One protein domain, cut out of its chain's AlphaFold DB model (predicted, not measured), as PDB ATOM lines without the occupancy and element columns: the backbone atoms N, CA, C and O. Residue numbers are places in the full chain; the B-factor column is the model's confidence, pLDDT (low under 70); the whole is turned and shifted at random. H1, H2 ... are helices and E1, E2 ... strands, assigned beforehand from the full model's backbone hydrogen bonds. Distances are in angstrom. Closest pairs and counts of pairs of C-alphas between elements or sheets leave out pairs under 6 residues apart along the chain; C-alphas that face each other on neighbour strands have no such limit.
ATOM      1  N   ALA A 115     -19.336  -6.672  49.865       86.44
ATOM      2  CA  ALA A 115     -18.201  -6.722  50.761       86.44
ATOM      3  C   ALA A 115     -18.573  -7.425  52.074       86.44
ATOM      4  O   ALA A 115     -19.685  -7.322  52.605       86.44
ATOM      5  N   LYS A 116     -17.620  -8.213  52.573       72.25
ATOM      6  CA  LYS A 116     -17.755  -8.977  53.822       72.25
ATOM      7  C   LYS A 116     -17.126  -8.254  55.014       72.25
ATOM      8  O   LYS A 116     -17.383  -8.638  56.152       72.25
ATOM      9  N   SER A 117     -16.286  -7.253  54.752       71.06
ATOM     10  CA  SER A 117     -15.586  -6.464  55.759       71.06
ATOM     11  C   SER A 117     -16.142  -5.048  55.770       71.06
ATOM     12  O   SER A 117     -16.126  -4.385  54.744       71.06
ATOM     13  N   ASN A 118     -16.543  -4.564  56.946       68.31
ATOM     14  CA  ASN A 118     -16.845  -3.143  57.163       68.31
ATOM     15  C   ASN A 118     -15.596  -2.360  57.605       68.31
ATOM     16  O   ASN A 118     -15.689  -1.210  58.025       68.31
ATOM     17  N   LYS A 119     -14.428  -3.013  57.626       71.31
ATOM     18  CA  LYS A 119     -13.164  -2.402  58.027       71.31
ATOM     19  C   LYS A 119     -12.344  -2.121  56.786       71.31
ATOM     20  O   LYS A 119     -11.988  -3.061  56.071       71.31
ATOM     21  N   MET A 120     -12.016  -0.847  56.604       71.00
ATOM     22  CA  MET A 120     -11.026  -0.425  55.624       71.00
ATOM     23  C   MET A 120      -9.723  -1.200  55.856       71.00
ATOM     24  O   MET A 120      -9.260  -1.268  57.003       71.00
ATOM     25  N   SER A 136       1.304   7.129  38.650       77.62
ATOM     26  CA  SER A 136       0.019   7.637  39.155       77.62
ATOM     27  C   SER A 136      -1.117   6.638  38.919       77.62
ATOM     28  O   SER A 136      -2.011   6.507  39.756       77.62
ATOM     29  N   LYS A 137      -1.050   5.880  37.818       82.38
ATOM     30  CA  LYS A 137      -2.018   4.830  37.493       82.38
ATOM     31  C   LYS A 137      -1.985   3.668  38.487       82.38
ATOM     32  O   LYS A 137      -3.040   3.135  38.827       82.38
ATOM     33  N   THR A 138      -0.807   3.279  38.971       85.81
ATOM     34  CA  THR A 138      -0.667   2.210  39.971       85.81
ATOM     35  C   THR A 138      -1.318   2.622  41.288       85.81
ATOM     36  O   THR A 138      -2.120   1.863  41.830       85.81
ATOM     37  N   LEU A 139      -1.068   3.851  41.747       85.25
ATOM     38  CA  LEU A 139      -1.676   4.382  42.972       85.25
ATOM     39  C   LEU A 139      -3.206   4.477  42.867       85.25
ATOM     40  O   LEU A 139      -3.914   4.108  43.807       85.25
ATOM     41  N   ALA A 140      -3.724   4.899  41.709       84.81
ATOM     42  CA  ALA A 140      -5.159   4.926  41.426       84.81
ATOM     43  C   ALA A 140      -5.788   3.525  41.550       84.81
ATOM     44  O   ALA A 140      -6.761   3.324  42.281       84.81
ATOM     45  N   GLN A 141      -5.173   2.528  40.902       88.44
ATOM     46  CA  GLN A 141      -5.627   1.134  40.919       88.44
ATOM     47  C   GLN A 141      -5.577   0.509  42.315       88.44
ATOM     48  O   GLN A 141      -6.492  -0.223  42.697       88.44
ATOM     49  N   GLU A 142      -4.517   0.765  43.081       88.62
ATOM     50  CA  GLU A 142      -4.425   0.325  44.474       88.62
ATOM     51  C   GLU A 142      -5.500   0.985  45.330       88.62
ATOM     52  O   GLU A 142      -6.115   0.312  46.162       88.62
ATOM     53  N   SER A 143      -5.773   2.273  45.092       87.56
ATOM     54  CA  SER A 143      -6.834   2.977  45.798       87.56
ATOM     55  C   SER A 143      -8.213   2.405  45.509       87.56
ATOM     56  O   SER A 143      -8.953   2.082  46.436       87.56
ATOM     57  N   TRP A 144      -8.500   2.150  44.235       88.81
ATOM     58  CA  TRP A 144      -9.743   1.524  43.806       88.81
ATOM     59  C   TRP A 144      -9.935   0.140  44.431       88.81
ATOM     60  O   TRP A 144     -10.969  -0.146  45.027       88.81
ATOM     61  N   LYS A 145      -8.912  -0.725  44.367       89.94
ATOM     62  CA  LYS A 145      -8.969  -2.073  44.961       89.94
ATOM     63  C   LYS A 145      -9.241  -2.035  46.461       89.94
ATOM     64  O   LYS A 145      -9.953  -2.897  46.971       89.94
ATOM     65  N   ARG A 146      -8.655  -1.067  47.167       87.88
ATOM     66  CA  ARG A 146      -8.825  -0.918  48.613       87.88
ATOM     67  C   ARG A 146     -10.248  -0.516  48.969       87.88
ATOM     68  O   ARG A 146     -10.824  -1.138  49.856       87.88
ATOM     69  N   ASN A 147     -10.809   0.467  48.274       87.38
ATOM     70  CA  ASN A 147     -12.167   0.920  48.550       87.38
ATOM     71  C   ASN A 147     -13.186  -0.164  48.183       87.38
ATOM     72  O   ASN A 147     -14.029  -0.527  48.999       87.38
ATOM     73  N   ARG A 148     -12.998  -0.833  47.038       89.44
ATOM     74  CA  ARG A 148     -13.812  -1.991  46.630       89.44
ATOM     75  C   ARG A 148     -13.727  -3.190  47.583       89.44
ATOM     76  O   ARG A 148     -14.540  -4.104  47.480       89.44
ATOM     77  N   ALA A 149     -12.774  -3.225  48.519       89.06
ATOM     78  CA  ALA A 149     -12.723  -4.256  49.556       89.06
ATOM     79  C   ALA A 149     -13.791  -4.068  50.652       89.06
ATOM     80  O   ALA A 149     -14.117  -5.037  51.348       89.06
ATOM     81  N   VAL A 150     -14.319  -2.848  50.808       88.81
ATOM     82  CA  VAL A 150     -15.376  -2.503  51.775       88.81
ATOM     83  C   VAL A 150     -16.677  -2.068  51.109       88.81
ATOM     84  O   VAL A 150     -17.739  -2.357  51.652       88.81
ATOM     85  N   ASP A 151     -16.603  -1.473  49.920       90.50
ATOM     86  CA  ASP A 151     -17.750  -0.935  49.195       90.50
ATOM     87  C   ASP A 151     -17.828  -1.572  47.808       90.50
ATOM     88  O   ASP A 151     -17.133  -1.196  46.870       90.50
ATOM     89  N   ASP A 152     -18.676  -2.591  47.671       92.44
ATOM     90  CA  ASP A 152     -18.767  -3.381  46.443       92.44
ATOM     91  C   ASP A 152     -20.223  -3.680  46.092       92.44
ATOM     92  O   ASP A 152     -20.827  -4.582  46.656       92.44
ATOM     93  N   SER A 153     -20.832  -2.952  45.159       94.44
ATOM     94  CA  SER A 153     -22.216  -3.221  44.743       94.44
ATOM     95  C   SER A 153     -22.446  -2.908  43.271       94.44
ATOM     96  O   SER A 153     -21.661  -2.195  42.653       94.44
ATOM     97  N   GLU A 154     -23.555  -3.394  42.716       94.56
ATOM     98  CA  GLU A 154     -23.959  -3.086  41.340       94.56
ATOM     99  C   GLU A 154     -24.186  -1.589  41.134       94.56
ATOM    100  O   GLU A 154     -23.939  -1.073  40.052       94.56
ATOM    101  N   ILE A 155     -24.607  -0.876  42.185       95.19
ATOM    102  CA  ILE A 155     -24.734   0.581  42.129       95.19
ATOM    103  C   ILE A 155     -23.367   1.206  41.842       95.19
ATOM    104  O   ILE A 155     -23.248   2.030  40.939       95.19
ATOM    105  N   LEU A 156     -22.318   0.763  42.541       93.62
ATOM    106  CA  LEU A 156     -20.970   1.259  42.276       93.62
ATOM    107  C   LEU A 156     -20.441   0.806  40.916       93.62
ATOM    108  O   LEU A 156     -19.704   1.546  40.281       93.62
ATOM    109  N   ASP A 157     -20.836  -0.374  40.443       92.75
ATOM    110  CA  ASP A 157     -20.427  -0.868  39.125       92.75
ATOM    111  C   ASP A 157     -20.907   0.038  37.976       92.75
ATOM    112  O   ASP A 157     -20.266   0.079  36.928       92.75
ATOM    113  N   TRP A 158     -22.017   0.764  38.153       94.00
ATOM    114  CA  TRP A 158     -22.589   1.616  37.103       94.00
ATOM    115  C   TRP A 158     -22.363   3.109  37.300       94.00
ATOM    116  O   TRP A 158     -22.285   3.832  36.310       94.00
ATOM    117  N   PHE A 159     -22.325   3.577  38.547       92.69
ATOM    118  CA  PHE A 159     -22.287   5.009  38.844       92.69
ATOM    119  C   PHE A 159     -20.933   5.481  39.366       92.69
ATOM    120  O   PHE A 159     -20.666   6.675  39.304       92.69
ATOM    121  N   ASN A 160     -20.085   4.585  39.882       91.25
ATOM    122  CA  ASN A 160     -18.848   4.995  40.533       91.25
ATOM    123  C   ASN A 160     -17.731   5.270  39.523       91.25
ATOM    124  O   ASN A 160     -17.489   4.486  38.605       91.25
ATOM    125  N   GLY A 161     -16.995   6.345  39.759       89.12
ATOM    126  CA  GLY A 161     -15.743   6.685  39.102       89.12
ATOM    127  C   GLY A 161     -14.692   7.089  40.129       89.12
ATOM    128  O   GLY A 161     -14.944   7.080  41.333       89.12
ATOM    129  N   GLN A 162     -13.499   7.443  39.654       88.56
ATOM    130  CA  GLN A 162     -12.397   7.898  40.499       88.56
ATOM    131  C   GLN A 162     -11.811   9.205  39.962       88.56
ATOM    132  O   GLN A 162     -11.498   9.317  38.774       88.56
ATOM    133  N   LEU A 163     -11.665  10.186  40.848       86.50
ATOM    134  CA  LEU A 163     -10.976  11.445  40.603       86.50
ATOM    135  C   LEU A 163      -9.581  11.382  41.205       86.50
ATOM    136  O   LEU A 163      -9.403  10.880  42.315       86.50
ATOM    137  N   ARG A 164      -8.599  11.948  40.507       83.81
ATOM    138  CA  ARG A 164      -7.313  12.295  41.116       83.81
ATOM    139  C   ARG A 164      -7.330  13.755  41.541       83.81
ATOM    140  O   ARG A 164      -7.370  14.625  40.674       83.81
ATOM    141  N   SER A 165      -7.205  14.013  42.836       81.06
ATOM    142  CA  SER A 165      -6.996  15.356  43.379       81.06
ATOM    143  C   SER A 165      -5.501  15.589  43.572       81.06
ATOM    144  O   SER A 165      -4.816  14.788  44.210       81.06
ATOM    145  N   THR A 166      -4.968  16.671  43.003       81.19
ATOM    146  CA  THR A 166      -3.555  17.045  43.175       81.19
ATOM    147  C   THR A 166      -3.445  18.329  43.974       81.19
ATOM    148  O   THR A 166      -3.960  19.356  43.544       81.19
ATOM    149  N   VAL A 167      -2.735  18.277  45.101       82.94
ATOM    150  CA  VAL A 167      -2.407  19.447  45.921       82.94
ATOM    151  C   VAL A 167      -0.923  19.740  45.770       82.94
ATOM    152  O   VAL A 167      -0.075  18.931  46.152       82.94
ATOM    153  N   ARG A 168      -0.592  20.906  45.211       85.44
ATOM    154  CA  ARG A 168       0.795  21.352  45.039       85.44
ATOM    155  C   ARG A 168       1.152  22.425  46.055       85.44
ATOM    156  O   ARG A 168       0.577  23.510  46.043       85.44
ATOM    157  N   CYS A 169       2.170  22.166  46.870       81.62
ATOM    158  CA  CYS A 169       2.729  23.179  47.755       81.62
ATOM    159  C   CYS A 169       3.439  24.262  46.934       81.62
ATOM    160  O   CYS A 169       4.390  23.986  46.201       81.62
ATOM    161  N   GLU A 170       3.035  25.521  47.079       87.50
ATOM    162  CA  GLU A 170       3.651  26.617  46.326       87.50
ATOM    163  C   GLU A 170       5.080  26.948  46.781       87.50
ATOM    164  O   GLU A 170       5.855  27.476  45.979       87.50
ATOM    165  N   THR A 171       5.448  26.599  48.017       92.00
ATOM    166  CA  THR A 171       6.771  26.871  48.600       92.00
ATOM    167  C   THR A 171       7.799  25.817  48.194       92.00
ATOM    168  O   THR A 171       8.814  26.154  47.590       92.00
ATOM    169  N   CYS A 172       7.546  24.535  48.491       89.88
ATOM    170  CA  CYS A 172       8.498  23.451  48.212       89.88
ATOM    171  C   CYS A 172       8.246  22.729  46.880       89.88
ATOM    172  O   CYS A 172       9.015  21.850  46.508       89.88
ATOM    173  N   LYS A 173       7.170  23.083  46.163       85.06
ATOM    174  CA  LYS A 173       6.741  22.476  44.889       85.06
ATOM    175  C   LYS A 173       6.396  20.987  44.951       85.06
ATOM    176  O   LYS A 173       6.074  20.431  43.904       85.06
ATOM    177  N   HIS A 174       6.397  20.378  46.137       83.44
ATOM    178  CA  HIS A 174       5.915  19.019  46.354       83.44
ATOM    179  C   HIS A 174       4.437  18.902  45.962       83.44
ATOM    180  O   HIS A 174       3.638  19.783  46.296       83.44
ATOM    181  N   CYS A 175       4.093  17.819  45.270       78.44
ATOM    182  CA  CYS A 175       2.725  17.472  44.909       78.44
ATOM    183  C   CYS A 175       2.284  16.258  45.725       78.44
ATOM    184  O   CYS A 175       2.983  15.247  45.755       78.44
ATOM    185  N   SER A 176       1.113  16.356  46.343       79.06
ATOM    186  CA  SER A 176       0.396  15.223  46.916       79.06
ATOM    187  C   SER A 176      -0.758  14.848  45.994       79.06
ATOM    188  O   SER A 176      -1.417  15.729  45.439       79.06
ATOM    189  N   HIS A 177      -0.988  13.548  45.824       80.25
ATOM    190  CA  HIS A 177      -2.075  13.011  45.016       80.25
ATOM    191  C   HIS A 177      -2.993  12.168  45.899       80.25
ATOM    192  O   HIS A 177      -2.525  11.243  46.567       80.25
ATOM    193  N   THR A 178      -4.292  12.453  45.869       81.19
ATOM    194  CA  THR A 178      -5.334  11.595  46.446       81.19
ATOM    195  C   THR A 178      -6.243  11.079  45.341       81.19
ATOM    196  O   THR A 178      -6.356  11.691  44.278       81.19
ATOM    197  N   PHE A 179      -6.842   9.913  45.569       85.12
ATOM    198  CA  PHE A 179      -7.723   9.256  44.610       85.12
ATOM    199  C   PHE A 179      -9.064   8.994  45.278       85.12
ATOM    200  O   PHE A 179      -9.174   8.083  46.103       85.12
ATOM    201  N   ASP A 180     -10.047   9.804  44.910       83.31
ATOM    202  CA  ASP A 180     -11.342   9.904  45.566       83.31
ATOM    203  C   ASP A 180     -12.418   9.296  44.659       83.31
ATOM    204  O   ASP A 180     -12.478   9.584  43.463       83.31
ATOM    205  N   GLU A 181     -13.253   8.415  45.206       88.25
ATOM    206  CA  GLU A 181     -14.379   7.843  44.465       88.25
ATOM    207  C   GLU A 181     -15.552   8.824  44.399       88.25
ATOM    208  O   GLU A 181     -15.792   9.595  45.330       88.25
ATOM    209  N   PHE A 182     -16.297   8.795  43.296       88.31
ATOM    210  CA  PHE A 182     -17.473   9.637  43.102       88.31
ATOM    211  C   PHE A 182     -18.576   8.879  42.368       88.31
ATOM    212  O   PHE A 182     -18.298   8.141  41.430       88.31
ATOM    213  N   MET A 183     -19.839   9.117  42.729       87.31
ATOM    214  CA  MET A 183     -20.996   8.632  41.955       87.31
ATOM    215  C   MET A 183     -21.564   9.681  40.986       87.31
ATOM    216  O   MET A 183     -22.366   9.372  40.109       87.31
ATOM    217  N   TYR A 184     -21.202  10.948  41.186       86.81
ATOM    218  CA  TYR A 184     -21.717  12.092  40.443       86.81
ATOM    219  C   TYR A 184     -20.681  13.214  40.424       86.81
ATOM    220  O   TYR A 184     -19.791  13.274  41.273       86.81
ATOM    221  N   LEU A 185     -20.821  14.127  39.465       87.25
ATOM    222  CA  LEU A 185     -19.999  15.325  39.366       87.25
ATOM    223  C   LEU A 185     -20.893  16.548  39.530       87.25
ATOM    224  O   LEU A 185     -21.791  16.781  38.721       87.25
ATOM    225  N   SER A 186     -20.633  17.339  40.567       83.44
ATOM    226  CA  SER A 186     -21.219  18.670  40.683       83.44
ATOM    227  C   SER A 186     -20.393  19.641  39.847       83.44
ATOM    228  O   SER A 186     -19.192  19.796  40.068       83.44
ATOM    229  N   VAL A 187     -21.028  20.274  38.863       85.50
ATOM    230  CA  VAL A 187     -20.369  21.220  37.958       85.50
ATOM    231  C   VAL A 187     -20.900  22.615  38.241       85.50
ATOM    232  O   VAL A 187     -22.096  22.876  38.119       85.50
ATOM    233  N   SER A 188     -20.006  23.532  38.603       83.56
ATOM    234  CA  SER A 188     -20.367  24.936  38.772       83.56
ATOM    235  C   SER A 188     -20.679  25.567  37.418       83.56
ATOM    236  O   SER A 188     -19.870  25.524  36.492       83.56
ATOM    237  N   GLU A 227      -3.588  26.685  48.070       34.12
ATOM    238  CA  GLU A 227      -3.522  25.391  47.391       34.12
ATOM    239  C   GLU A 227      -4.304  25.459  46.076       34.12
ATOM    240  O   GLU A 227      -5.428  25.954  46.027       34.12
ATOM    241  N   THR A 228      -3.681  24.999  44.987       33.22
ATOM    242  CA  THR A 228      -4.334  24.851  43.677       33.22
ATOM    243  C   THR A 228      -4.709  23.383  43.496       33.22
ATOM    244  O   THR A 228      -3.829  22.529  43.611       33.22
ATOM    245  N   THR A 229      -5.984  23.107  43.210       33.81
ATOM    246  CA  THR A 229      -6.520  21.753  43.005       33.81
ATOM    247  C   THR A 229      -6.801  21.515  41.525       33.81
ATOM    248  O   THR A 229      -7.604  22.230  40.928       33.81
ATOM    249  N   GLU A 230      -6.178  20.491  40.946       43.00
ATOM    250  CA  GLU A 230      -6.508  19.964  39.614       43.00
ATOM    251  C   GLU A 230      -7.178  18.589  39.760       43.00
ATOM    252  O   GLU A 230      -6.701  17.754  40.535       43.00
ATOM    253  N   LEU A 231      -8.279  18.373  39.027       42.44
ATOM    254  CA  LEU A 231      -9.041  17.121  38.996       42.44
ATOM    255  C   LEU A 231      -8.896  16.450  37.624       42.44
ATOM    256  O   LEU A 231      -9.185  17.068  36.599       42.44
ATOM    257  N   GLU A 232      -8.488  15.183  37.612       46.97
ATOM    258  CA  GLU A 232      -8.412  14.344  36.407       46.97
ATOM    259  C   GLU A 232      -9.265  13.081  36.585       46.97
ATOM    260  O   GLU A 232      -9.272  12.477  37.662       46.97
ATOM    261  N   LEU A 233      -9.986  12.694  35.529       45.97
ATOM    262  CA  LEU A 233     -10.808  11.483  35.474       45.97
ATOM    263  C   LEU A 233      -9.950  10.325  34.951       45.97
ATOM    264  O   LEU A 233      -9.336  10.453  33.894       45.97
ATOM    265  N   ILE A 234      -9.887   9.212  35.686       46.75
ATOM    266  CA  ILE A 234      -9.041   8.066  35.322       46.75
ATOM    267  C   ILE A 234      -9.909   6.931  34.776       46.75
ATOM    268  O   ILE A 234     -10.753   6.395  35.493       46.75
ATOM    269  N   ASP A 235      -9.649   6.514  33.535       41.78
ATOM    270  CA  ASP A 235     -10.264   5.317  32.952       41.78
ATOM    271  C   ASP A 235      -9.714   4.049  33.622       41.78
ATOM    272  O   ASP A 235      -8.548   3.665  33.455       41.78
ATOM    273  N   LEU A 236     -10.573   3.378  34.390       38.72
ATOM    274  CA  LEU A 236     -10.262   2.113  35.050       38.72
ATOM    275  C   LEU A 236     -10.792   0.923  34.228       38.72
ATOM    276  O   LEU A 236     -11.920   0.959  33.728       38.72
ATOM    277  N   PRO A 237     -10.013  -0.170  34.091       34.69
ATOM    278  CA  PRO A 237     -10.453  -1.351  33.357       34.69
ATOM    279  C   PRO A 237     -11.626  -2.026  34.083       34.69
ATOM    280  O   PRO A 237     -11.479  -2.462  35.222       34.69
TER     281      PRO A 237
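This is residues 115 to 120, 136 to 188 and 227 to 237 of the 265 residues of the protein "USP domain-containing protein" of Schistocephalus solidus (UniProt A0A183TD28). A strongly twisted wall of three antiparallel strands has one helix, H1, set slantwise over one face, while a short helix, H2, sits past one end of the E1 and E2 hairpin. The printed part has 70 residues, with two named helices and three named strands in the order H1, H2, E1, E2, E3; the sheet runs E2, E1, E3. The class is mixed, helices and strands. The whole is loose, with a radius of gyration of the C-alphas of 13.9 A, and only just elongated, spanning 44 by 29 by 22 A.

Strand E1, residues 161 to 169, runs 26.2 A from C-alpha 161 at (-15.743, 6.685, 39.102). E2, residues 175 to 182, spans 21.7 A, and E3, residues 227 to 233, spans 19.7 A, ending with C-alpha 233 at (-10.808, 11.483, 35.474). Helix H1, residues 136 to 147, is 16.8 A long and begins with C-alpha 136 at (0.019, 7.637, 39.155). H2 holds residues 154 to 159 and is 8.6 A long.

E1 is the inner strand. It forms a hairpin with E2, antiparallel at 156 degrees, with N 163 and O 180 2.8 A apart, within hydrogen-bond range. E1 and E3 are antiparallel at 154 degrees, with N 164 and O 232 within hydrogen-bond range at 3.0 A. H1 is on the sheet, in two layers, a helix on one face of a sheet. Its height over the sheet is 8.6 A, and it lies over E2 and E1, at 43 degrees to E2 on the local plane. The closest C-alphas of H1 and E2, those of Ala 140 and Phe 179, are 6.0 A apart. H2 is not on the sheet and is apart from H1 and E3. In H1 and H2 every O i to N i+4 pair is within hydrogen-bond range.

The C-alphas of Lys 116 and Thr 171, the two farthest apart, are 43.7 A from each other. Residues 121 to 135 and 189 to 226 are not printed, with C-alpha gaps of 21.4 A and 18.9 A. No link printed whole is long. Residue 118 and residues 227 to 237 have pLDDT under 70.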